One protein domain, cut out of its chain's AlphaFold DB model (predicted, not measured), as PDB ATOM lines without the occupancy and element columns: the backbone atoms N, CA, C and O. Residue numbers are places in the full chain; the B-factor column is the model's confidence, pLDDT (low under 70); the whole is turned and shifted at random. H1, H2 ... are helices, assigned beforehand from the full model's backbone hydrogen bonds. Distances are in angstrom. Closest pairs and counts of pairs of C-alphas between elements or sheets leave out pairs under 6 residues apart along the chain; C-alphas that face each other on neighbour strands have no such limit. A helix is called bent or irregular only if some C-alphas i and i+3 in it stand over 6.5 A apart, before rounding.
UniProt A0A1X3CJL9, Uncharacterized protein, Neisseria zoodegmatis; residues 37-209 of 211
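This is residues 37 to 209 of the 211 residues of an uncharacterized protein of Neisseria zoodegmatis (UniProt A0A1X3CJL9). Two helical hairpins, H5 with H6 and H7 with H8, stand side by side as a core of four nearly aligned helices, and H10 packs on H7 and H8 with H11 next to it. At the other end of the longest axis, H1 and H4 pack on H5 and H6, while H2 reaches away from the core; H12 lies far out over H9 at the end of the printed part. The printed part has 173 residues with twelve named helices, H1 to H12 in order, and no named strand: the class is all helix. It is compact, with a radius of gyration of the C-alphas of 15.7 A, and spans 47 by 34 by 30 A.

H1 is residues 41 to 48, from C-alpha 41 at (178.809, 175.681, 168.702). H2 is residues 51 to 60, H3 78 to 83 and H4 85 to 91. H5, residues 94 to 106, is 17.8 A long, H6, 112 to 122, 15.7 A, and H7, 127 to 142, 22.3 A. H8 is residues 149 to 156 and H9 166 to 169. H10, residues 174 to 187, is 19.9 A long. H11 is residues 190 to 197 and H12 200 to 207, ending with C-alpha 207 at (154.528, 174.597, 191.473). H5 and H10 are irregular: C-alphas 96 and 99 are 7.8 A apart, as are C-alphas 182 and 185.

H6 and H7 are the hubs, touching four helices each. In the hairpin of H5 and H6, the closest C-alphas, of Ala 101 and Ala 118, are 5.3 A apart, at a shallow tilt of 23 degrees. H6 touches H8 the same way at 6 degrees, with C-alphas 116 and 151 closest at 5.1 A. H7 touches H5 the same way at 9 degrees, with C-alphas 140 and 106 at 5.4 A. H7 touches H10 with residues 131 to 138 alone, C-alphas 131 and 176 being closest at 5.9 A. H1 touches H6, closest at C-alphas 46 and 114, 5.6 A. H3 and H4 only just touch, only at the corner, with 3 pairs of C-alphas within 8 A. H9 touches H12 at C-alphas 169 and 202, 5.4 A. H2 and H11 touch no helix. In H1, H2, H7 and H11 every O i to N i+4 pair is within hydrogen-bond range; the counts are 0 of 2 in H3, with 2 of 3 O i to N i+3 pairs, 2 of 3 in H4, 7 of 9 in H5, 6 of 7 in H6, 3 of 4 in H8 and H12, and 5 of 10 in H10, while H9 is too short for such a pair.

The farthest C-alphas, of Gly 62 and Pro 174, are 49.9 A apart. The printed part has no cut. The link from H2 to H3, residues 61 to 77, is long. Residues 72 to 76 and 200 to 209 have pLDDT under 70.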
ATOM      1  N   LYS A  37     184.663 183.363 171.560       76.50
ATOM      2  CA  LYS A  37     185.375 182.503 170.600       76.50
ATOM      3  C   LYS A  37     184.525 182.280 169.358       76.50
ATOM      4  O   LYS A  37     183.674 181.391 169.329       76.50
ATOM      5  N   THR A  38     184.783 183.060 168.311       73.44
ATOM      6  CA  THR A  38     184.126 182.901 167.006       73.44
ATOM      7  C   THR A  38     184.292 181.472 166.471       73.44
ATOM      8  O   THR A  38     185.383 180.906 166.540       73.44
ATOM      9  N   GLY A  39     183.220 180.881 165.931       77.06
ATOM     10  CA  GLY A  39     183.241 179.535 165.334       77.06
ATOM     11  C   GLY A  39     182.956 178.366 166.289       77.06
ATOM     12  O   GLY A  39     183.004 177.207 165.864       77.06
ATOM     13  N   ASN A  40     182.633 178.636 167.556       89.00
ATOM     14  CA  ASN A  40     182.134 177.624 168.489       89.00
ATOM     15  C   ASN A  40     180.689 177.173 168.153       89.00
ATOM     16  O   ASN A  40     180.062 177.664 167.210       89.00
ATOM     17  N   ASN A  41     180.154 176.223 168.926       91.38
ATOM     18  CA  ASN A  41     178.809 175.681 168.702       91.38
ATOM     19  C   ASN A  41     177.702 176.737 168.855       91.38
ATOM     20  O   ASN A  41     176.721 176.682 168.119       91.38
ATOM     21  N   PHE A  42     177.900 177.739 169.718       94.31
ATOM     22  CA  PHE A  42     176.975 178.861 169.861       94.31
ATOM     23  C   PHE A  42     176.852 179.671 168.571       94.31
ATOM     24  O   PHE A  42     175.752 179.814 168.045       94.31
ATOM     25  N   PHE A  43     177.964 180.137 167.998       94.38
ATOM     26  CA  PHE A  43     177.912 180.909 166.754       94.38
ATOM     27  C   PHE A  43     177.415 180.084 165.570       94.38
ATOM     28  O   PHE A  43     176.692 180.607 164.729       94.38
ATOM     29  N   LYS A  44     177.757 178.791 165.501       93.44
ATOM     30  CA  LYS A  44     177.206 177.899 164.468       93.44
ATOM     31  C   LYS A  44     175.684 177.834 164.543       93.44
ATOM     32  O   LYS A  44     175.030 177.933 163.510       93.44
ATOM     33  N   PHE A  45     175.145 177.692 165.752       94.50
ATOM     34  CA  PHE A  45     173.709 177.685 165.980       94.50
ATOM     35  C   PHE A  45     173.082 179.036 165.615       94.50
ATOM     36  O   PHE A  45     172.248 179.096 164.719       94.50
ATOM     37  N   ILE A  46     173.555 180.131 166.219       95.19
ATOM     38  CA  ILE A  46     173.015 181.479 165.993       95.19
ATOM     39  C   ILE A  46     173.078 181.891 164.518       95.19
ATOM     40  O   ILE A  46     172.147 182.506 164.012       95.19
ATOM     41  N   ASN A  47     174.135 181.542 163.785       94.31
ATOM     42  CA  ASN A  47     174.228 181.870 162.360       94.31
ATOM     43  C   ASN A  47     173.227 181.077 161.505       94.31
ATOM     44  O   ASN A  47     172.680 181.623 160.545       94.31
ATOM     45  N   GLY A  48     172.957 179.818 161.868       92.25
ATOM     46  CA  GLY A  48     171.921 179.003 161.228       92.25
ATOM     47  C   GLY A  48     170.507 179.545 161.448       92.25
ATOM     48  O   GLY A  48     169.647 179.357 160.589       92.25
ATOM     49  N   GLU A  49     170.308 180.275 162.544       92.12
ATOM     50  CA  GLU A  49     169.045 180.905 162.937       92.12
ATOM     51  C   GLU A  49     168.881 182.354 162.447       92.12
ATOM     52  O   GLU A  49     167.918 183.020 162.823       92.12
ATOM     53  N   SER A  50     169.788 182.847 161.595       94.56
ATOM     54  CA  SER A  50     169.604 184.144 160.929       94.56
ATOM     55  C   SER A  50     168.382 184.143 160.013       94.56
ATOM     56  O   SER A  50     168.076 183.139 159.361       94.56
ATOM     57  N   GLU A  51     167.730 185.296 159.891       94.12
ATOM     58  CA  GLU A  51     166.555 185.489 159.028       94.12
ATOM     59  C   GLU A  51     166.885 185.117 157.580       94.12
ATOM     60  O   GLU A  51     166.130 184.410 156.917       94.12
ATOM     61  N   LYS A  52     168.087 185.479 157.117       93.88
ATOM     62  CA  LYS A  52     168.597 185.113 155.790       93.88
ATOM     63  C   LYS A  52     168.796 183.603 155.623       93.88
ATOM     64  O   LYS A  52     168.511 183.057 154.558       93.88
ATOM     65  N   SER A  53     169.310 182.916 156.644       92.00
ATOM     66  CA  SER A  53     169.451 181.455 156.617       92.00
ATOM     67  C   SER A  53     168.082 180.770 156.569       92.00
ATOM     68  O   SER A  53     167.873 179.870 155.752       92.00
ATOM     69  N   ARG A  54     167.117 181.246 157.367       88.88
ATOM     70  CA  ARG A  54     165.728 180.764 157.364       88.88
ATOM     71  C   ARG A  54     165.031 181.015 156.028       88.88
ATOM     72  O   ARG A  54     164.416 180.100 155.486       88.88
ATOM     73  N   GLU A  55     165.205 182.196 155.447       91.56
ATOM     74  CA  GLU A  55     164.687 182.537 154.121       91.56
ATOM     75  C   GLU A  55     165.221 181.581 153.045       91.56
ATOM     76  O   GLU A  55     164.449 181.038 152.252       91.56
ATOM     77  N   ASN A  56     166.533 181.327 153.034       92.19
ATOM     78  CA  ASN A  56     167.148 180.392 152.092       92.19
ATOM     79  C   ASN A  56     166.620 178.964 152.284       92.19
ATOM     80  O   ASN A  56     166.230 178.320 151.311       92.19
ATOM     81  N   PHE A  57     166.537 178.494 153.532       89.06
ATOM     82  CA  PHE A  57     165.997 177.174 153.863       89.06
ATOM     83  C   PHE A  57     164.553 176.995 153.370       89.06
ATOM     84  O   PHE A  57     164.219 175.936 152.826       89.06
ATOM     85  N   ASN A  58     163.715 178.022 153.548       88.50
ATOM     86  CA  ASN A  58     162.322 178.026 153.103       88.50
ATOM     87  C   ASN A  58     162.243 178.010 151.569       88.50
ATOM     88  O   ASN A  58     161.540 177.170 151.002       88.50
ATOM     89  N   LYS A  59     163.023 178.864 150.888       91.31
ATOM     90  CA  LYS A  59     163.084 178.932 149.416       91.31
ATOM     91  C   LYS A  59     163.509 177.611 148.784       91.31
ATOM     92  O   LYS A  59     162.852 177.149 147.855       91.31
ATOM     93  N   GLU A  60     164.558 176.975 149.301       92.88
ATOM     94  CA  GLU A  60     165.058 175.684 148.802       92.88
ATOM     95  C   GLU A  60     164.017 174.561 148.884       92.88
ATOM     96  O   GLU A  60     164.068 173.604 148.112       92.88
ATOM     97  N   ARG A  61     163.063 174.671 149.812       89.31
ATOM     98  CA  ARG A  61     162.009 173.676 150.047       89.31
ATOM     99  C   ARG A  61     160.649 174.080 149.482       89.31
ATOM    100  O   ARG A  61     159.686 173.342 149.669       89.31
ATOM    101  N   GLY A  62     160.558 175.228 148.808       89.25
ATOM    102  CA  GLY A  62     159.290 175.764 148.309       89.25
ATOM    103  C   GLY A  62     158.287 176.089 149.421       89.25
ATOM    104  O   GLY A  62     157.081 176.012 149.193       89.25
ATOM    105  N   LEU A  63     158.768 176.407 150.627       84.12
ATOM    106  CA  LEU A  63     157.929 176.740 151.776       84.12
ATOM    107  C   LEU A  63     157.602 178.234 151.775       84.12
ATOM    108  O   LEU A  63     158.494 179.074 151.658       84.12
ATOM    109  N   ILE A  64     156.324 178.557 151.973       77.75
ATOM    110  CA  ILE A  64     155.866 179.906 152.315       77.75
ATOM    111  C   ILE A  64     155.697 179.910 153.830       77.75
ATOM    112  O   ILE A  64     154.631 179.604 154.351       77.75
ATOM    113  N   SER A  65     156.805 180.145 154.518       74.81
ATOM    114  CA  SER A  65     156.856 180.292 155.965       74.81
ATOM    115  C   SER A  65     157.615 181.565 156.262       74.81
ATOM    116  O   SER A  65     158.497 181.965 155.488       74.81
ATOM    117  N   GLY A  66     157.264 182.201 157.362       75.75
ATOM    118  CA  GLY A  66     157.969 183.380 157.774       75.75
ATOM    119  C   GLY A  66     159.400 183.085 158.267       75.75
ATOM    120  O   GLY A  66     159.869 181.937 158.341       75.75
ATOM    121  N   VAL A  67     160.145 184.161 158.481       83.88
ATOM    122  CA  VAL A  67     161.591 184.186 158.717       83.88
ATOM    123  C   VAL A  67     161.972 184.816 160.053       83.88
ATOM    124  O   VAL A  67     163.086 184.561 160.511       83.88
ATOM    125  N   THR A  68     161.089 185.591 160.697       87.06
ATOM    126  CA  THR A  68     161.404 186.251 161.975       87.06
ATOM    127  C   THR A  68     161.123 185.341 163.170       87.06
ATOM    128  O   THR A  68     160.382 184.364 163.103       87.06
ATOM    129  N   TRP A  69     161.776 185.601 164.296       88.62
ATOM    130  CA  TRP A  69     161.746 184.729 165.475       88.62
ATOM    131  C   TRP A  69     160.380 184.615 166.188       88.62
ATOM    132  O   TRP A  69     160.140 183.614 166.866       88.62
ATOM    133  N   ASN A  70     159.499 185.610 166.051       85.31
ATOM    134  CA  ASN A  70     158.255 185.792 166.817       85.31
ATOM    135  C   ASN A  70     156.983 185.822 165.956       85.31
ATOM    136  O   ASN A  70     155.990 186.437 166.341       85.31
ATOM    137  N   GLU A  71     156.994 185.191 164.788       76.62
ATOM    138  CA  GLU A  71     155.861 185.296 163.868       76.62
ATOM    139  C   GLU A  71     154.577 184.711 164.445       76.62
ATOM    140  O   GLU A  71     154.538 183.595 164.968       76.62
ATOM    141  N   SER A  72     153.514 185.502 164.329       60.44
ATOM    142  CA  SER A  72     152.201 185.228 164.908       60.44
ATOM    143  C   SER A  72     151.449 184.073 164.246       60.44
ATOM    144  O   SER A  72     150.443 183.628 164.788       60.44
ATOM    145  N   ASP A  73     151.885 183.626 163.067       56.97
ATOM    146  CA  ASP A  73     151.297 182.520 162.304       56.97
ATOM    147  C   ASP A  73     151.956 181.164 162.598       56.97
ATOM    148  O   ASP A  73     151.568 180.144 162.026       56.97
ATOM    149  N   ARG A  74     152.929 181.117 163.518       61.47
ATOM    150  CA  ARG A  74     153.475 179.848 163.990       61.47
ATOM    151  C   ARG A  74     152.449 179.145 164.876       61.47
ATOM    152  O   ARG A  74     152.222 179.537 166.016       61.47
ATOM    153  N   ASP A  75     151.937 178.015 164.391       61.53
ATOM    154  CA  ASP A  75     151.165 177.045 165.191       61.53
ATOM    155  C   ASP A  75     152.010 176.377 166.305       61.53
ATOM    156  O   ASP A  75     151.513 175.570 167.093       61.53
ATOM    157  N   THR A  76     153.307 176.695 166.378       67.31
ATOM    158  CA  THR A  76     154.285 176.118 167.304       67.31
ATOM    159  C   THR A  76     154.996 177.196 168.115       67.31
ATOM    160  O   THR A  76     155.291 178.275 167.604       67.31
ATOM    161  N   SER A  77     155.351 176.873 169.361       80.06
ATOM    162  CA  SER A  77     156.122 177.755 170.243       80.06
ATOM    163  C   SER A  77     157.420 178.247 169.587       80.06
ATOM    164  O   SER A  77     158.145 177.484 168.942       80.06
ATOM    165  N   LYS A  78     157.793 179.508 169.832       83.50
ATOM    166  CA  LYS A  78     159.110 180.045 169.436       83.50
ATOM    167  C   LYS A  78     160.282 179.330 170.122       83.50
ATOM    168  O   LYS A  78     161.409 179.374 169.632       83.50
ATOM    169  N   TYR A  79     160.008 178.599 171.205       85.06
ATOM    170  CA  TYR A  79     160.971 177.741 171.891       85.06
ATOM    171  C   TYR A  79     161.175 176.377 171.230       85.06
ATOM    172  O   TYR A  79     162.126 175.693 171.599       85.06
ATOM    173  N   THR A  80     160.391 175.989 170.220       82.69
ATOM    174  CA  THR A  80     160.625 174.731 169.483       82.69
ATOM    175  C   THR A  80     162.018 174.701 168.838       82.69
ATOM    176  O   THR A  80     162.653 173.653 168.755       82.69
ATOM    177  N   VAL A  81     162.573 175.865 168.479       80.19
ATOM    178  CA  VAL A  81     163.967 176.000 168.012       80.19
ATOM    179  C   VAL A  81     164.990 175.526 169.063       80.19
ATOM    180  O   VAL A  81     166.071 175.054 168.706       80.19
ATOM    181  N   MET A  82     164.638 175.567 170.351       82.19
ATOM    182  CA  MET A  82     165.490 175.120 171.458       82.19
ATOM    183  C   MET A  82     165.505 173.597 171.653       82.19
ATOM    184  O   MET A  82     166.379 173.075 172.343       82.19
ATOM    185  N   GLU A  83     164.581 172.864 171.026       82.19
ATOM    186  CA  GLU A  83     164.505 171.398 171.114       82.19
ATOM    187  C   GLU A  83     165.568 170.703 170.246       82.19
ATOM    188  O   GLU A  83     165.898 169.530 170.448       82.19
ATOM    189  N   GLY A  84     166.150 171.429 169.284       83.12
ATOM    190  CA  GLY A  84     167.208 170.923 168.418       83.12
ATOM    191  C   GLY A  84     168.491 170.578 169.186       83.12
ATOM    192  O   GLY A  84     168.887 171.264 170.127       83.12
ATOM    193  N   LYS A  85     169.214 169.541 168.735       79.31
ATOM    194  CA  LYS A  85     170.452 169.062 169.388       79.31
ATOM    195  C   LYS A  85     171.500 170.168 169.598       79.31
ATOM    196  O   LYS A  85     172.172 170.170 170.624       79.31
ATOM    197  N   GLY A  86     171.631 171.091 168.640       84.06
ATOM    198  CA  GLY A  86     172.562 172.221 168.737       84.06
ATOM    199  C   GLY A  86     172.181 173.221 169.833       84.06
ATOM    200  O   GLY A  86     173.043 173.635 170.602       84.06
ATOM    201  N   ALA A  87     170.891 173.547 169.954       88.50
ATOM    202  CA  ALA A  87     170.392 174.414 171.016       88.50
ATOM    203  C   ALA A  87     170.511 173.751 172.390       88.50
ATOM    204  O   ALA A  87     170.965 174.387 173.338       88.50
ATOM    205  N   LYS A  88     170.171 172.459 172.488       88.38
ATOM    206  CA  LYS A  88     170.215 171.696 173.741       88.38
ATOM    207  C   LYS A  88     171.598 171.716 174.396       88.38
ATOM    208  O   LYS A  88     171.696 171.954 175.594       88.38
ATOM    209  N   GLU A  89     172.667 171.537 173.619       88.19
ATOM    210  CA  GLU A  89     174.043 171.584 174.140       88.19
ATOM    211  C   GLU A  89     174.385 172.945 174.774       88.19
ATOM    212  O   GLU A  89     175.069 173.021 175.799       88.19
ATOM    213  N   ILE A  90     173.902 174.030 174.169       91.25
ATOM    214  CA  ILE A  90     174.102 175.391 174.672       91.25
ATOM    215  C   ILE A  90     173.248 175.611 175.922       91.25
ATOM    216  O   ILE A  90     173.750 176.069 176.948       91.25
ATOM    217  N   TYR A  91     171.975 175.239 175.836       84.69
ATOM    218  CA  TYR A  91     170.963 175.396 176.871       84.69
ATOM    219  C   TYR A  91     171.282 174.624 178.162       84.69
ATOM    220  O   TYR A  91     170.965 175.089 179.253       84.69
ATOM    221  N   GLU A  92     171.948 173.469 178.075       87.62
ATOM    222  CA  GLU A  92     172.398 172.689 179.240       87.62
ATOM    223  C   GLU A  92     173.642 173.286 179.926       87.62
ATOM    224  O   GLU A  92     173.993 172.914 181.047       87.62
ATOM    225  N   SER A  93     174.356 174.205 179.272       89.25
ATOM    226  CA  SER A  93     175.553 174.864 179.813       89.25
ATOM    227  C   SER A  93     175.638 176.348 179.413       89.25
ATOM    228  O   SER A  93     176.671 176.782 178.894       89.25
ATOM    229  N   PRO A  94     174.610 177.169 179.699       89.75
ATOM    230  CA  PRO A  94     174.479 178.510 179.124       89.75
ATOM    231  C   PRO A  94     175.585 179.461 179.603       89.75
ATOM    232  O   PRO A  94     176.066 180.294 178.843       89.75
ATOM    233  N   HIS A  95     176.087 179.264 180.827       87.50
ATOM    234  CA  HIS A  95     177.203 180.036 181.388       87.50
ATOM    235  C   HIS A  95     178.482 179.993 180.528       87.50
ATOM    236  O   HIS A  95     179.272 180.932 180.565       87.50
ATOM    237  N   LYS A  96     178.703 178.925 179.742       89.81
ATOM    238  CA  LYS A  96     179.878 178.805 178.857       89.81
ATOM    239  C   LYS A  96     179.818 179.751 177.662       89.81
ATOM    240  O   LYS A  96     180.858 180.007 177.069       89.81
ATOM    241  N   TYR A  97     178.621 180.225 177.319       92.44
ATOM    242  CA  TYR A  97     178.333 180.972 176.097       92.44
ATOM    243  C   TYR A  97     177.863 182.405 176.372       92.44
ATOM    244  O   TYR A  97     177.390 183.101 175.475       92.44
ATOM    245  N   ILE A  98     177.982 182.862 177.622       92.19
ATOM    246  CA  ILE A  98     177.505 184.179 178.046       92.19
ATOM    247  C   ILE A  98     178.239 185.324 177.335       92.19
ATOM    248  O   ILE A  98     177.631 186.343 177.006       92.19
ATOM    249  N   CYS A  99     179.534 185.146 177.048       91.25
ATOM    250  CA  CYS A  99     180.327 186.132 176.314       91.25
ATOM    251  C   CYS A  99     179.858 186.244 174.863       91.25
ATOM    252  O   CYS A  99     179.750 187.341 174.323       91.25
ATOM    253  N   GLU A 100     179.573 185.108 174.235       94.06
ATOM    254  CA  GLU A 100     179.105 185.035 172.861       94.06
ATOM    255  C   GLU A 100     177.690 185.592 172.715       94.06
ATOM    256  O   GLU A 100     177.440 186.362 171.791       94.06
ATOM    257  N   ALA A 101     176.794 185.294 173.658       95.25
ATOM    258  CA  ALA A 101     175.467 185.897 173.693       95.25
ATOM    259  C   ALA A 101     175.552 187.424 173.829       95.25
ATOM    260  O   ALA A 101     174.942 188.148 173.046       95.25
ATOM    261  N   ALA A 102     176.372 187.932 174.753       94.75
ATOM    262  CA  ALA A 102     176.572 189.371 174.905       94.75
ATOM    263  C   ALA A 102     177.183 190.026 173.655       94.75
ATOM    264  O   ALA A 102     176.792 191.137 173.301       94.75
ATOM    265  N   TYR A 103     178.099 189.340 172.966       94.50
ATOM    266  CA  TYR A 103     178.662 189.810 171.700       94.50
ATOM    267  C   TYR A 103     177.589 189.930 170.606       94.50
ATOM    268  O   TYR A 103     177.495 190.972 169.962       94.50
ATOM    269  N   VAL A 104     176.731 188.915 170.445       96.12
ATOM    270  CA  VAL A 104     175.608 188.951 169.487       96.12
ATOM    271  C   VAL A 104     174.667 190.122 169.777       96.12
ATOM    272  O   VAL A 104     174.291 190.849 168.861       96.12
ATOM    273  N   LEU A 105     174.325 190.359 171.048       96.44
ATOM    274  CA  LEU A 105     173.429 191.456 171.432       96.44
ATOM    275  C   LEU A 105     174.013 192.843 171.142       96.44
ATOM    276  O   LEU A 105     173.274 193.743 170.746       96.44
ATOM    277  N   LYS A 106     175.327 193.020 171.319       94.75
ATOM    278  CA  LYS A 106     176.019 194.301 171.091       94.75
ATOM    279  C   LYS A 106     176.391 194.545 169.635       94.75
ATOM    280  O   LYS A 106     176.738 195.674 169.299       94.75
ATOM    281  N   SER A 107     176.359 193.522 168.787       94.81
ATOM    282  CA  SER A 107     176.831 193.644 167.414       94.81
ATOM    283  C   SER A 107     175.700 194.048 166.452       94.81
ATOM    284  O   SER A 107     174.624 193.436 166.449       94.81
ATOM    285  N   PRO A 108     175.920 195.064 165.595       95.81
ATOM    286  CA  PRO A 108     174.981 195.421 164.536       95.81
ATOM    287  C   PRO A 108     174.967 194.406 163.380       95.81
ATOM    288  O   PRO A 108     174.083 194.478 162.535       95.81
ATOM    289  N   GLU A 109     175.921 193.471 163.329       95.19
ATOM    290  CA  GLU A 109     176.028 192.474 162.252       95.19
ATOM    291  C   GLU A 109     174.998 191.342 162.369       95.19
ATOM    292  O   GLU A 109     174.742 190.648 161.388       95.19
ATOM    293  N   TYR A 110     174.418 191.156 163.557       96.88
ATOM    294  CA  TYR A 110     173.425 190.120 163.827       96.88
ATOM    295  C   TYR A 110     172.010 190.697 163.742       96.88
ATOM    296  O   TYR A 110     171.741 191.787 164.263       96.88
ATOM    297  N   ASP A 111     171.098 189.959 163.116       97.25
ATOM    298  CA  ASP A 111     169.693 190.362 162.989       97.25
ATOM    299  C   ASP A 111     168.911 190.227 164.317       97.25
ATOM    300  O   ASP A 111     169.446 189.796 165.347       97.25
ATOM    301  N   GLN A 112     167.650 190.677 164.336       96.19
ATOM    302  CA  GLN A 112     166.832 190.664 165.560       96.19
ATOM    303  C   GLN A 112     166.484 189.234 165.995       96.19
ATOM    304  O   GLN A 112     166.472 188.948 167.193       96.19
ATOM    305  N   SER A 113     166.304 188.314 165.045       95.12
ATOM    306  CA  SER A 113     166.038 186.905 165.337       95.12
ATOM    307  C   SER A 113     167.225 186.221 166.014       95.12
ATOM    308  O   SER A 113     167.064 185.544 167.031       95.12
ATOM    309  N   GLN A 114     168.445 186.474 165.544       96.75
ATOM    310  CA  GLN A 114     169.672 185.987 166.180       96.75
ATOM    311  C   GLN A 114     169.816 186.495 167.616       96.75
ATOM    312  O   GLN A 114     170.194 185.738 168.514       96.75
ATOM    313  N   LYS A 115     169.481 187.766 167.852       97.88
ATOM    314  CA  LYS A 115     169.493 188.372 169.191       97.88
ATOM    315  C   LYS A 115     168.438 187.745 170.104       97.88
ATOM    316  O   LYS A 115     168.753 187.421 171.250       97.88
ATOM    317  N   ALA A 116     167.232 187.495 169.595       95.75
ATOM    318  CA  ALA A 116     166.178 186.810 170.337       95.75
ATOM    319  C   ALA A 116     166.595 185.393 170.748       95.75
ATOM    320  O   ALA A 116     166.508 185.036 171.922       95.75
ATOM    321  N   TYR A 117     167.121 184.595 169.816       95.31
ATOM    322  CA  TYR A 117     167.558 183.234 170.127       95.31
ATOM    323  C   TYR A 117     168.764 183.210 171.072       95.31
ATOM    324  O   TYR A 117     168.826 182.351 171.952       95.31
ATOM    325  N   ALA A 118     169.684 184.178 170.969       96.00
ATOM    326  CA  ALA A 118     170.765 184.344 171.941       96.00
ATOM    327  C   ALA A 118     170.228 184.596 173.361       96.00
ATOM    328  O   ALA A 118     170.729 183.998 174.311       96.00
ATOM    329  N   ILE A 119     169.185 185.420 173.512       95.38
ATOM    330  CA  ILE A 119     168.485 185.629 174.790       95.38
ATOM    331  C   ILE A 119     167.818 184.337 175.267       95.38
ATOM    332  O   ILE A 119     168.018 183.934 176.415       95.38
ATOM    333  N   MET A 120     167.072 183.660 174.391       93.94
ATOM    334  CA  MET A 120     166.310 182.462 174.752       93.94
ATOM    335  C   MET A 120     167.196 181.338 175.287       93.94
ATOM    336  O   MET A 120     166.870 180.715 176.300       93.94
ATOM    337  N   LEU A 121     168.351 181.121 174.652       94.12
ATOM    338  CA  LEU A 121     169.346 180.137 175.082       94.12
ATOM    339  C   LEU A 121     169.881 180.416 176.488       94.12
ATOM    340  O   LEU A 121     170.335 179.500 177.173       94.12
ATOM    341  N   MET A 122     169.850 181.676 176.920       94.31
ATOM    342  CA  MET A 122     170.438 182.103 178.180       94.31
ATOM    343  C   MET A 122     169.448 182.102 179.339       94.31
ATOM    344  O   MET A 122     169.903 182.222 180.470       94.31
ATOM    345  N   HIS A 123     168.141 181.897 179.131       91.50
ATOM    346  CA  HIS A 123     167.099 182.014 180.175       91.50
ATOM    347  C   HIS A 123     167.354 181.262 181.484       91.50
ATOM    348  O   HIS A 123     166.805 181.630 182.526       91.50
ATOM    349  N   PHE A 124     168.180 180.218 181.445       90.06
ATOM    350  CA  PHE A 124     168.511 179.357 182.582       90.06
ATOM    351  C   PHE A 124     169.958 179.531 183.072       90.06
ATOM    352  O   PHE A 124     170.446 178.738 183.875       90.06
ATOM    353  N   SER A 125     170.655 180.579 182.622       91.56
ATOM    354  CA  SER A 125     171.963 180.978 183.146       91.56
ATOM    355  C   SER A 125     171.871 181.441 184.601       91.56
ATOM    356  O   SER A 125     170.784 181.608 185.162       91.56
ATOM    357  N   SER A 126     173.023 181.662 185.240       91.06
ATOM    358  CA  SER A 126     173.047 182.187 186.606       91.06
ATOM    359  C   SER A 126     172.423 183.588 186.673       91.06
ATOM    360  O   SER A 126     172.386 184.313 185.677       91.06
ATOM    361  N   ILE A 127     171.960 184.012 187.854       89.56
ATOM    362  CA  ILE A 127     171.419 185.371 188.026       89.56
ATOM    363  C   ILE A 127     172.474 186.451 187.736       89.56
ATOM    364  O   ILE A 127     172.145 187.503 187.198       89.56
ATOM    365  N   LYS A 128     173.755 186.175 188.016       90.25
ATOM    366  CA  LYS A 128     174.864 187.069 187.658       90.25
ATOM    367  C   LYS A 128     174.936 187.275 186.143       90.25
ATOM    368  O   LYS A 128     174.977 188.417 185.690       90.25
ATOM    369  N   ASP A 129     174.887 186.183 185.386       91.31
ATOM    370  CA  ASP A 129     174.911 186.202 183.920       91.31
ATOM    371  C   ASP A 129     173.672 186.899 183.346       91.31
ATOM    372  O   ASP A 129     173.776 187.688 182.410       91.31
ATOM    373  N   GLN A 130     172.504 186.672 183.949       91.38
ATOM    374  CA  GLN A 130     171.262 187.325 183.544       91.38
ATOM    375  C   GLN A 130     171.301 188.842 183.740       91.38
ATOM    376  O   GLN A 130     170.943 189.583 182.830       91.38
ATOM    377  N   ILE A 131     171.772 189.333 184.892       91.88
ATOM    378  CA  ILE A 131     171.911 190.782 185.112       91.88
ATOM    379  C   ILE A 131     172.944 191.371 184.147       91.88
ATOM    380  O   ILE A 131     172.750 192.475 183.642       91.88
ATOM    381  N   TYR A 132     174.030 190.649 183.860       92.00
ATOM    382  CA  TYR A 132     175.003 191.076 182.856       92.00
ATOM    383  C   TYR A 132     174.398 191.179 181.447       92.00
ATOM    384  O   TYR A 132     174.623 192.178 180.755       92.00
ATOM    385  N   LEU A 133     173.603 190.191 181.029       93.31
ATOM    386  CA  LEU A 133     172.883 190.240 179.756       93.31
ATOM    387  C   LEU A 133     171.851 191.356 179.729       93.31
ATOM    388  O   LEU A 133     171.768 192.045 178.724       93.31
ATOM    389  N   LEU A 134     171.115 191.584 180.817       93.81
ATOM    390  CA  LEU A 134     170.156 192.685 180.916       93.81
ATOM    391  C   LEU A 134     170.840 194.043 180.753       93.81
ATOM    392  O   LEU A 134     170.392 194.851 179.947       93.81
ATOM    393  N   LYS A 135     171.966 194.270 181.443       94.12
ATOM    394  CA  LYS A 135     172.794 195.475 181.251       94.12
ATOM    395  C   LYS A 135     173.207 195.629 179.790       94.12
ATOM    396  O   LYS A 135     173.032 196.689 179.202       94.12
ATOM    397  N   THR A 136     173.708 194.545 179.201       94.31
ATOM    398  CA  THR A 136     174.146 194.498 177.805       94.31
ATOM    399  C   THR A 136     173.009 194.791 176.820       94.31
ATOM    400  O   THR A 136     173.198 195.571 175.891       94.31
ATOM    401  N   ALA A 137     171.840 194.186 177.014       95.94
ATOM    402  CA  ALA A 137     170.680 194.342 176.147       95.94
ATOM    403  C   ALA A 137     170.090 195.751 176.255       95.94
ATOM    404  O   ALA A 137     169.784 196.352 175.230       95.94
ATOM    405  N   ASN A 138     170.006 196.309 177.467       96.69
ATOM    406  CA  ASN A 138     169.599 197.698 177.680       96.69
ATOM    407  C   ASN A 138     170.544 198.661 176.939       96.69
ATOM    408  O   ASN A 138     170.082 199.461 176.136       96.69
ATOM    409  N   GLU A 139     171.866 198.522 177.103       96.19
ATOM    410  CA  GLU A 139     172.846 199.344 176.371       96.19
ATOM    411  C   GLU A 139     172.732 199.191 174.844       96.19
ATOM    412  O   GLU A 139     172.921 200.154 174.100       96.19
ATOM    413  N   ALA A 140     172.470 197.977 174.351       97.00
ATOM    414  CA  ALA A 140     172.286 197.720 172.925       97.00
ATOM    415  C   ALA A 140     170.988 198.349 172.391       97.00
ATOM    416  O   ALA A 140     170.978 198.874 171.277       97.00
ATOM    417  N   TYR A 141     169.913 198.332 173.177       97.75
ATOM    418  CA  TYR A 141     168.641 198.972 172.850       97.75
ATOM    419  C   TYR A 141     168.761 200.503 172.839       97.75
ATOM    420  O   TYR A 141     168.376 201.136 171.860       97.75
ATOM    421  N   GLU A 142     169.415 201.101 173.843       97.38
ATOM    422  CA  GLU A 142     169.711 202.546 173.893       97.38
ATOM    423  C   GLU A 142     170.508 203.028 172.667       97.38
ATOM    424  O   GLU A 142     170.337 204.155 172.203       97.38
ATOM    425  N   LYS A 143     171.375 202.167 172.118       97.56
ATOM    426  CA  LYS A 143     172.180 202.440 170.914       97.56
ATOM    427  C   LYS A 143     171.463 202.122 169.597       97.56
ATOM    428  O   LYS A 143     172.067 202.288 168.540       97.56
ATOM    429  N   GLY A 144     170.221 201.637 169.632       97.25
ATOM    430  CA  GLY A 144     169.468 201.237 168.439       97.25
ATOM    431  C   GLY A 144     170.006 199.982 167.742       97.25
ATOM    432  O   GLY A 144     169.780 199.801 166.550       97.25
ATOM    433  N   ILE A 145     170.741 199.122 168.456       97.88
ATOM    434  CA  ILE A 145     171.265 197.841 167.944       97.88
ATOM    435  C   ILE A 145     170.222 196.727 168.111       97.88
ATOM    436  O   ILE A 145     170.039 195.887 167.220       97.88
ATOM    437  N   ILE A 146     169.519 196.729 169.247       97.81
ATOM    438  CA  ILE A 146     168.232 196.044 169.396       97.81
ATOM    439  C   ILE A 146     167.164 197.058 168.997       97.81
ATOM    440  O   ILE A 146     167.024 198.092 169.645       97.81
ATOM    441  N   THR A 147     166.452 196.780 167.911       95.44
ATOM    442  CA  THR A 147     165.417 197.665 167.356       95.44
ATOM    443  C   THR A 147     164.021 197.084 167.525       95.44
ATOM    444  O   THR A 147     163.050 197.834 167.611       95.44
ATOM    445  N   ASP A 148     163.918 195.759 167.610       94.06
ATOM    446  CA  ASP A 148     162.682 195.068 167.933       94.06
ATOM    447  C   ASP A 148     162.497 195.047 169.458       94.06
ATOM    448  O   ASP A 148     163.273 194.450 170.207       94.06
ATOM    449  N   LYS A 149     161.450 195.729 169.929       93.50
ATOM    450  CA  LYS A 149     161.111 195.814 171.354       93.50
ATOM    451  C   LYS A 149     160.798 194.450 171.951       93.50
ATOM    452  O   LYS A 149     161.069 194.239 173.133       93.50
ATOM    453  N   GLU A 150     160.257 193.532 171.157       93.12
ATOM    454  CA  GLU A 150     159.910 192.198 171.629       93.12
ATOM    455  C   GLU A 150     161.156 191.366 171.939       93.12
ATOM    456  O   GLU A 150     161.122 190.544 172.851       93.12
ATOM    457  N   VAL A 151     162.290 191.637 171.280       94.75
ATOM    458  CA  VAL A 151     163.577 190.994 171.596       94.75
ATOM    459  C   VAL A 151     164.017 191.356 173.012       94.75
ATOM    460  O   VAL A 151     164.377 190.479 173.795       94.75
ATOM    461  N   LEU A 152     163.961 192.643 173.378       94.62
ATOM    462  CA  LEU A 152     164.275 193.066 174.745       94.62
ATOM    463  C   LEU A 152     163.220 192.560 175.738       94.62
ATOM    464  O   LEU A 152     163.570 192.100 176.828       94.62
ATOM    465  N   ALA A 153     161.940 192.611 175.360       92.38
ATOM    466  CA  ALA A 153     160.846 192.093 176.173       92.38
ATOM    467  C   ALA A 153     161.044 190.611 176.503       92.38
ATOM    468  O   ALA A 153     160.815 190.233 177.646       92.38
ATOM    469  N   GLU A 154     161.545 189.805 175.563       92.25
ATOM    470  CA  GLU A 154     161.818 188.384 175.774       92.25
ATOM    471  C   GLU A 154     162.807 188.156 176.919       92.25
ATOM    472  O   GLU A 154     162.609 187.249 177.716       92.25
ATOM    473  N   LEU A 155     163.838 188.992 177.071       88.81
ATOM    474  CA  LEU A 155     164.773 188.872 178.195       88.81
ATOM    475  C   LEU A 155     164.122 189.284 179.525       88.81
ATOM    476  O   LEU A 155     164.397 188.691 180.569       88.81
ATOM    477  N   LEU A 156     163.254 190.296 179.504       86.50
ATOM    478  CA  LEU A 156     162.589 190.831 180.696       86.50
ATOM    479  C   LEU A 156     161.440 189.940 181.182       86.50
ATOM    480  O   LEU A 156     161.216 189.814 182.390       86.50
ATOM    481  N   TYR A 157     160.697 189.348 180.249       82.88
ATOM    482  CA  TYR A 157     159.499 188.569 180.504       82.88
ATOM    483  C   TYR A 157     159.224 187.555 179.384       82.88
ATOM    484  O   TYR A 157     158.841 187.920 178.277       82.88
ATOM    485  N   SER A 158     159.297 186.266 179.729       83.50
ATOM    486  CA  SER A 158     158.946 185.147 178.841       83.50
ATOM    487  C   SER A 158     157.709 184.413 179.360       83.50
ATOM    488  O   SER A 158     157.837 183.527 180.214       83.50
ATOM    489  N   PRO A 159     156.497 184.751 178.883       75.75
ATOM    490  CA  PRO A 159     155.267 184.086 179.305       75.75
ATOM    491  C   PRO A 159     155.292 182.570 179.085       75.75
ATOM    492  O   PRO A 159     154.867 181.832 179.972       75.75
ATOM    493  N   GLU A 160     155.816 182.120 177.940       79.06
ATOM    494  CA  GLU A 160     155.857 180.703 177.539       79.06
ATOM    495  C   GLU A 160     156.695 179.837 178.483       79.06
ATOM    496  O   GLU A 160     156.396 178.663 178.670       79.06
ATOM    497  N   LEU A 161     157.689 180.421 179.161       80.88
ATOM    498  CA  LEU A 161     158.475 179.705 180.164       80.88
ATOM    499  C   LEU A 161     157.745 179.540 181.501       80.88
ATOM    500  O   LEU A 161     158.291 178.915 182.405       80.88
ATOM    501  N   GLY A 162     156.554 180.119 181.687       76.19
ATOM    502  CA  GLY A 162     155.720 179.864 182.867       76.19
ATOM    503  C   GLY A 162     156.377 180.197 184.215       76.19
ATOM    504  O   GLY A 162     155.993 179.649 185.243       76.19
ATOM    505  N   GLY A 163     157.385 181.075 184.236       74.06
ATOM    506  CA  GLY A 163     158.164 181.381 185.441       74.06
ATOM    507  C   GLY A 163     159.375 180.467 185.688       74.06
ATOM    508  O   GLY A 163     160.040 180.597 186.715       74.06
ATOM    509  N   ALA A 164     159.694 179.557 184.764       79.06
ATOM    510  CA  ALA A 164     160.813 178.627 184.898       79.06
ATOM    511  C   ALA A 164     162.190 179.294 184.736       79.06
ATOM    512  O   ALA A 164     163.159 178.783 185.309       79.06
ATOM    513  N   SER A 165     162.269 180.420 184.011       84.19
ATOM    514  CA  SER A 165     163.514 181.158 183.761       84.19
ATOM    515  C   SER A 165     164.148 181.694 185.043       84.19
ATOM    516  O   SER A 165     163.466 181.984 186.033       84.19
ATOM    517  N   THR A 166     165.465 181.890 185.020       86.19
ATOM    518  CA  THR A 166     166.194 182.503 186.131       86.19
ATOM    519  C   THR A 166     165.642 183.894 186.445       86.19
ATOM    520  O   THR A 166     165.388 184.178 187.611       86.19
ATOM    521  N   ASN A 167     165.345 184.733 185.445       80.50
ATOM    522  CA  ASN A 167     164.797 186.083 185.678       80.50
ATOM    523  C   ASN A 167     163.509 186.074 186.502       80.50
ATOM    524  O   ASN A 167     163.356 186.866 187.433       80.50
ATOM    525  N   SER A 168     162.627 185.110 186.241       81.19
ATOM    526  CA  SER A 168     161.369 184.964 186.976       81.19
ATOM    527  C   SER A 168     161.572 184.657 188.465       81.19
ATOM    528  O   SER A 168     160.730 185.026 189.284       81.19
ATOM    529  N   ARG A 169     162.697 184.028 188.835       82.56
ATOM    530  CA  ARG A 169     163.031 183.634 190.217       82.56
ATOM    531  C   ARG A 169     163.644 184.750 191.062       82.56
ATOM    532  O   ARG A 169     163.681 184.643 192.288       82.56
ATOM    533  N   TYR A 170     164.115 185.818 190.424       85.06
ATOM    534  CA  TYR A 170     164.864 186.893 191.080       85.06
ATOM    535  C   TYR A 170     164.238 188.272 190.863       85.06
ATOM    536  O   TYR A 170     164.893 189.289 191.075       85.06
ATOM    537  N   THR A 171     162.944 188.337 190.539       87.00
ATOM    538  CA  THR A 171     162.219 189.609 190.371       87.00
ATOM    539  C   THR A 171     162.178 190.462 191.642       87.00
ATOM    540  O   THR A 171     161.864 191.645 191.578       87.00
ATOM    541  N   TRP A 172     162.489 189.906 192.817       84.50
ATOM    542  CA  TRP A 172     162.624 190.628 194.089       84.50
ATOM    543  C   TRP A 172     163.995 191.303 194.269       84.50
ATOM    544  O   TRP A 172     164.122 192.201 195.098       84.50
ATOM    545  N   LEU A 173     165.015 190.895 193.508       87.69
ATOM    546  CA  LEU A 173     166.387 191.359 193.676       87.69
ATOM    547  C   LEU A 173     166.533 192.821 193.202       87.69
ATOM    548  O   LEU A 173     166.243 193.104 192.035       87.69
ATOM    549  N   PRO A 174     167.027 193.754 194.040       89.12
ATOM    550  CA  PRO A 174     167.166 195.159 193.654       89.12
ATOM    551  C   PRO A 174     168.032 195.382 192.412       89.12
ATOM    552  O   PRO A 174     167.644 196.161 191.542       89.12
ATOM    553  N   ALA A 175     169.156 194.671 192.284       89.31
ATOM    554  CA  ALA A 175     170.031 194.798 191.120       89.31
ATOM    555  C   ALA A 175     169.336 194.420 189.807       89.31
ATOM    556  O   ALA A 175     169.456 195.138 188.817       89.31
ATOM    557  N   TRP A 176     168.539 193.351 189.828       91.25
ATOM    558  CA  TRP A 176     167.709 192.961 188.694       91.25
ATOM    559  C   TRP A 176     166.618 194.004 188.415       91.25
ATOM    560  O   TRP A 176     166.461 194.440 187.278       91.25
ATOM    561  N   ARG A 177     165.909 194.476 189.454       91.81
ATOM    562  CA  ARG A 177     164.823 195.468 189.310       91.81
ATOM    563  C   ARG A 177     165.293 196.774 188.684       91.81
ATOM    564  O   ARG A 177     164.549 197.366 187.911       91.81
ATOM    565  N   ARG A 178     166.501 197.235 189.016       91.62
ATOM    566  CA  ARG A 178     167.070 198.440 188.396       91.62
ATOM    567  C   ARG A 178     167.238 198.274 186.893       91.62
ATOM    568  O   ARG A 178     166.846 199.172 186.161       91.62
ATOM    569  N   GLU A 179     167.780 197.143 186.448       92.81
ATOM    570  CA  GLU A 179     167.955 196.878 185.018       92.81
ATOM    571  C   GLU A 179     166.619 196.644 184.312       92.81
ATOM    572  O   GLU A 179     166.407 197.178 183.229       92.81
ATOM    573  N   PHE A 180     165.687 195.926 184.944       93.06
ATOM    574  CA  PHE A 180     164.342 195.730 184.409       93.06
ATOM    575  C   PHE A 180     163.619 197.065 184.176       93.06
ATOM    576  O   PHE A 180     163.063 197.305 183.108       93.06
ATOM    577  N   ASN A 181     163.664 197.973 185.154       94.12
ATOM    578  CA  ASN A 181     162.914 199.227 185.100       94.12
ATOM    579  C   ASN A 181     163.436 200.245 184.072       94.12
ATOM    580  O   ASN A 181     162.714 201.205 183.813       94.12
ATOM    581  N   LYS A 182     164.635 200.071 183.491       95.56
ATOM    582  CA  LYS A 182     165.194 201.025 182.514       95.56
ATOM    583  C   LYS A 182     164.283 201.212 181.302       95.56
ATOM    584  O   LYS A 182     163.927 202.343 180.995       95.56
ATOM    585  N   HIS A 183     163.854 200.107 180.687       96.38
ATOM    586  CA  HIS A 183     163.026 200.134 179.473       96.38
ATOM    587  C   HIS A 183     161.741 199.307 179.571       96.38
ATOM    588  O   HIS A 183     160.986 199.251 178.604       96.38
ATOM    589  N   ALA A 184     161.419 198.701 180.725       93.12
ATOM    590  CA  ALA A 184     160.189 197.915 180.872       93.12
ATOM    591  C   ALA A 184     158.923 198.688 180.460       93.12
ATOM    592  O   ALA A 184     158.032 198.105 179.855       93.12
ATOM    593  N   ASN A 185     158.839 199.994 180.737       94.50
ATOM    594  CA  ASN A 185     157.686 200.815 180.339       94.50
ATOM    595  C   ASN A 185     157.562 201.013 178.820       94.50
ATOM    596  O   ASN A 185     156.480 201.336 178.339       94.50
ATOM    597  N   GLU A 186     158.654 200.844 178.078       94.69
ATOM    598  CA  GLU A 186     158.700 201.045 176.629       94.69
ATOM    599  C   GLU A 186     158.413 199.770 175.837       94.69
ATOM    600  O   GLU A 186     157.959 199.868 174.691       94.69
ATOM    601  N   VAL A 187     158.717 198.608 176.430       93.69
ATOM    602  CA  VAL A 187     158.689 197.298 175.760       93.69
ATOM    603  C   VAL A 187     157.668 196.318 176.346       93.69
ATOM    604  O   VAL A 187     157.348 195.330 175.697       93.69
ATOM    605  N   LEU A 188     157.122 196.584 177.538       92.00
ATOM    606  CA  LEU A 188     156.070 195.777 178.162       92.00
ATOM    607  C   LEU A 188     154.828 196.622 178.458       92.00
ATOM    608  O   LEU A 188     154.917 197.750 178.961       92.00
ATOM    609  N   ASP A 189     153.655 196.026 178.238       91.94
ATOM    610  CA  ASP A 189     152.398 196.597 178.709       91.94
ATOM    611  C   ASP A 189     152.323 196.620 180.249       91.94
ATOM    612  O   ASP A 189     153.067 195.937 180.961       91.94
ATOM    613  N   GLU A 190     151.417 197.435 180.785       91.06
ATOM    614  CA  GLU A 190     151.269 197.618 182.230       91.06
ATOM    615  C   GLU A 190     150.956 196.314 182.972       91.06
ATOM    616  O   GLU A 190     151.564 196.039 184.008       91.06
ATOM    617  N   LYS A 191     150.094 195.461 182.410       89.06
ATOM    618  CA  LYS A 191     149.702 194.190 183.034       89.06
ATOM    619  C   LYS A 191     150.883 193.224 183.109       89.06
ATOM    620  O   LYS A 191     151.062 192.551 184.125       89.06
ATOM    621  N   ALA A 192     151.696 193.151 182.058       87.75
ATOM    622  CA  ALA A 192     152.903 192.339 182.003       87.75
ATOM    623  C   ALA A 192     153.925 192.820 183.040       87.75
ATOM    624  O   ALA A 192     154.433 192.011 183.820       87.75
ATOM    625  N   ARG A 193     154.159 194.136 183.133       90.31
ATOM    626  CA  ARG A 193     155.051 194.708 184.157       90.31
ATOM    627  C   ARG A 193     154.570 194.411 185.569       90.31
ATOM    628  O   ARG A 193     155.354 193.939 186.390       90.31
ATOM    629  N   GLU A 194     153.293 194.640 185.860       88.56
ATOM    630  CA  GLU A 194     152.707 194.341 187.169       88.56
ATOM    631  C   GLU A 194     152.822 192.854 187.514       88.56
ATOM    632  O   GLU A 194     153.169 192.488 188.641       88.56
ATOM    633  N   LYS A 195     152.589 191.967 186.543       85.88
ATOM    634  CA  LYS A 195     152.726 190.518 186.733       85.88
ATOM    635  C   LYS A 195     154.154 190.124 187.107       85.88
ATOM    636  O   LYS A 195     154.330 189.313 188.017       85.88
ATOM    637  N   VAL A 196     155.157 190.712 186.460       86.06
ATOM    638  CA  VAL A 196     156.573 190.468 186.771       86.06
ATOM    639  C   VAL A 196     156.948 191.053 188.138       86.06
ATOM    640  O   VAL A 196     157.499 190.350 188.987       86.06
ATOM    641  N   LEU A 197     156.600 192.317 188.395       85.88
ATOM    642  CA  LEU A 197     156.982 193.040 189.615       85.88
ATOM    643  C   LEU A 197     156.250 192.564 190.871       85.88
ATOM    644  O   LEU A 197     156.811 192.665 191.966       85.88
ATOM    645  N   SER A 198     155.037 192.030 190.728       82.94
ATOM    646  CA  SER A 198     154.288 191.412 191.829       82.94
ATOM    647  C   SER A 198     154.917 190.110 192.323       82.94
ATOM    648  O   SER A 198     154.510 189.595 193.360       82.94
ATOM    649  N   GLY A 199     155.879 189.547 191.583       71.19
ATOM    650  CA  GLY A 199     156.483 188.263 191.915       71.19
ATOM    651  C   GLY A 199     155.529 187.085 191.734       71.19
ATOM    652  O   GLY A 199     155.883 185.970 192.098       71.19
ATOM    653  N   LYS A 200     154.340 187.271 191.139       69.38
ATOM    654  CA  LYS A 200     153.411 186.162 190.858       69.38
ATOM    655  C   LYS A 200     154.054 185.088 189.980       69.38
ATOM    656  O   LYS A 200     153.736 183.917 190.139       69.38
ATOM    657  N   THR A 201     154.991 185.464 189.110       62.47
ATOM    658  CA  THR A 201     155.816 184.538 188.319       62.47
ATOM    659  C   THR A 201     156.667 183.584 189.174       62.47
ATOM    660  O   THR A 201     156.906 182.463 188.730       62.47
ATOM    661  N   LEU A 202     157.043 183.956 190.410       57.22
ATOM    662  CA  LEU A 202     157.743 183.082 191.371       57.22
ATOM    663  C   LEU A 202     156.903 181.865 191.760       57.22
ATOM    664  O   LEU A 202     157.430 180.762 191.876       57.22
ATOM    665  N   ALA A 203     155.600 182.072 191.975       51.28
ATOM    666  CA  ALA A 203     154.706 181.026 192.453       51.28
ATOM    667  C   ALA A 203     154.540 179.919 191.402       51.28
ATOM    668  O   ALA A 203     154.649 178.742 191.726       51.28
ATOM    669  N   TRP A 204     154.382 180.277 190.127       50.97
ATOM    670  CA  TRP A 204     154.210 179.298 189.047       50.97
ATOM    671  C   TRP A 204     155.457 178.426 188.824       50.97
ATOM    672  O   TRP A 204     155.335 177.210 188.698       50.97
ATOM    673  N   GLY A 205     156.661 179.007 188.887       49.12
ATOM    674  CA  GLY A 205     157.919 178.259 188.740       49.12
ATOM    675  C   GLY A 205     158.252 177.313 189.906       49.12
ATOM    676  O   GLY A 205     159.091 176.424 189.749       49.12
ATOM    677  N   LEU A 206     157.616 177.491 191.071       47.38
ATOM    678  CA  LEU A 206     157.746 176.596 192.230       47.38
ATOM    679  C   LEU A 206     156.742 175.434 192.195       47.38
ATOM    680  O   LEU A 206     157.083 174.348 192.652       47.38
ATOM    681  N   TYR A 207     155.552 175.641 191.624       44.91
ATOM    682  CA  TYR A 207     154.528 174.597 191.473       44.91
ATOM    683  C   TYR A 207     154.683 173.758 190.190       44.91
ATOM    684  O   TYR A 207     154.170 172.649 190.127       44.91
ATOM    685  N   GLY A 208     155.415 174.236 189.180       41.38
ATOM    686  CA  GLY A 208     155.595 173.546 187.894       41.38
ATOM    687  C   GLY A 208     156.700 172.481 187.838       41.38
ATOM    688  O   GLY A 208     157.145 172.155 186.743       41.38
ATOM    689  N   ARG A 209     157.196 171.974 188.978       37.50
ATOM    690  CA  ARG A 209     158.266 170.953 189.029       37.50
ATOM    691  C   ARG A 209     157.757 169.549 189.400       37.50
ATOM    692  O   ARG A 209     158.495 168.772 189.995       37.50
TER     693      ARG A 209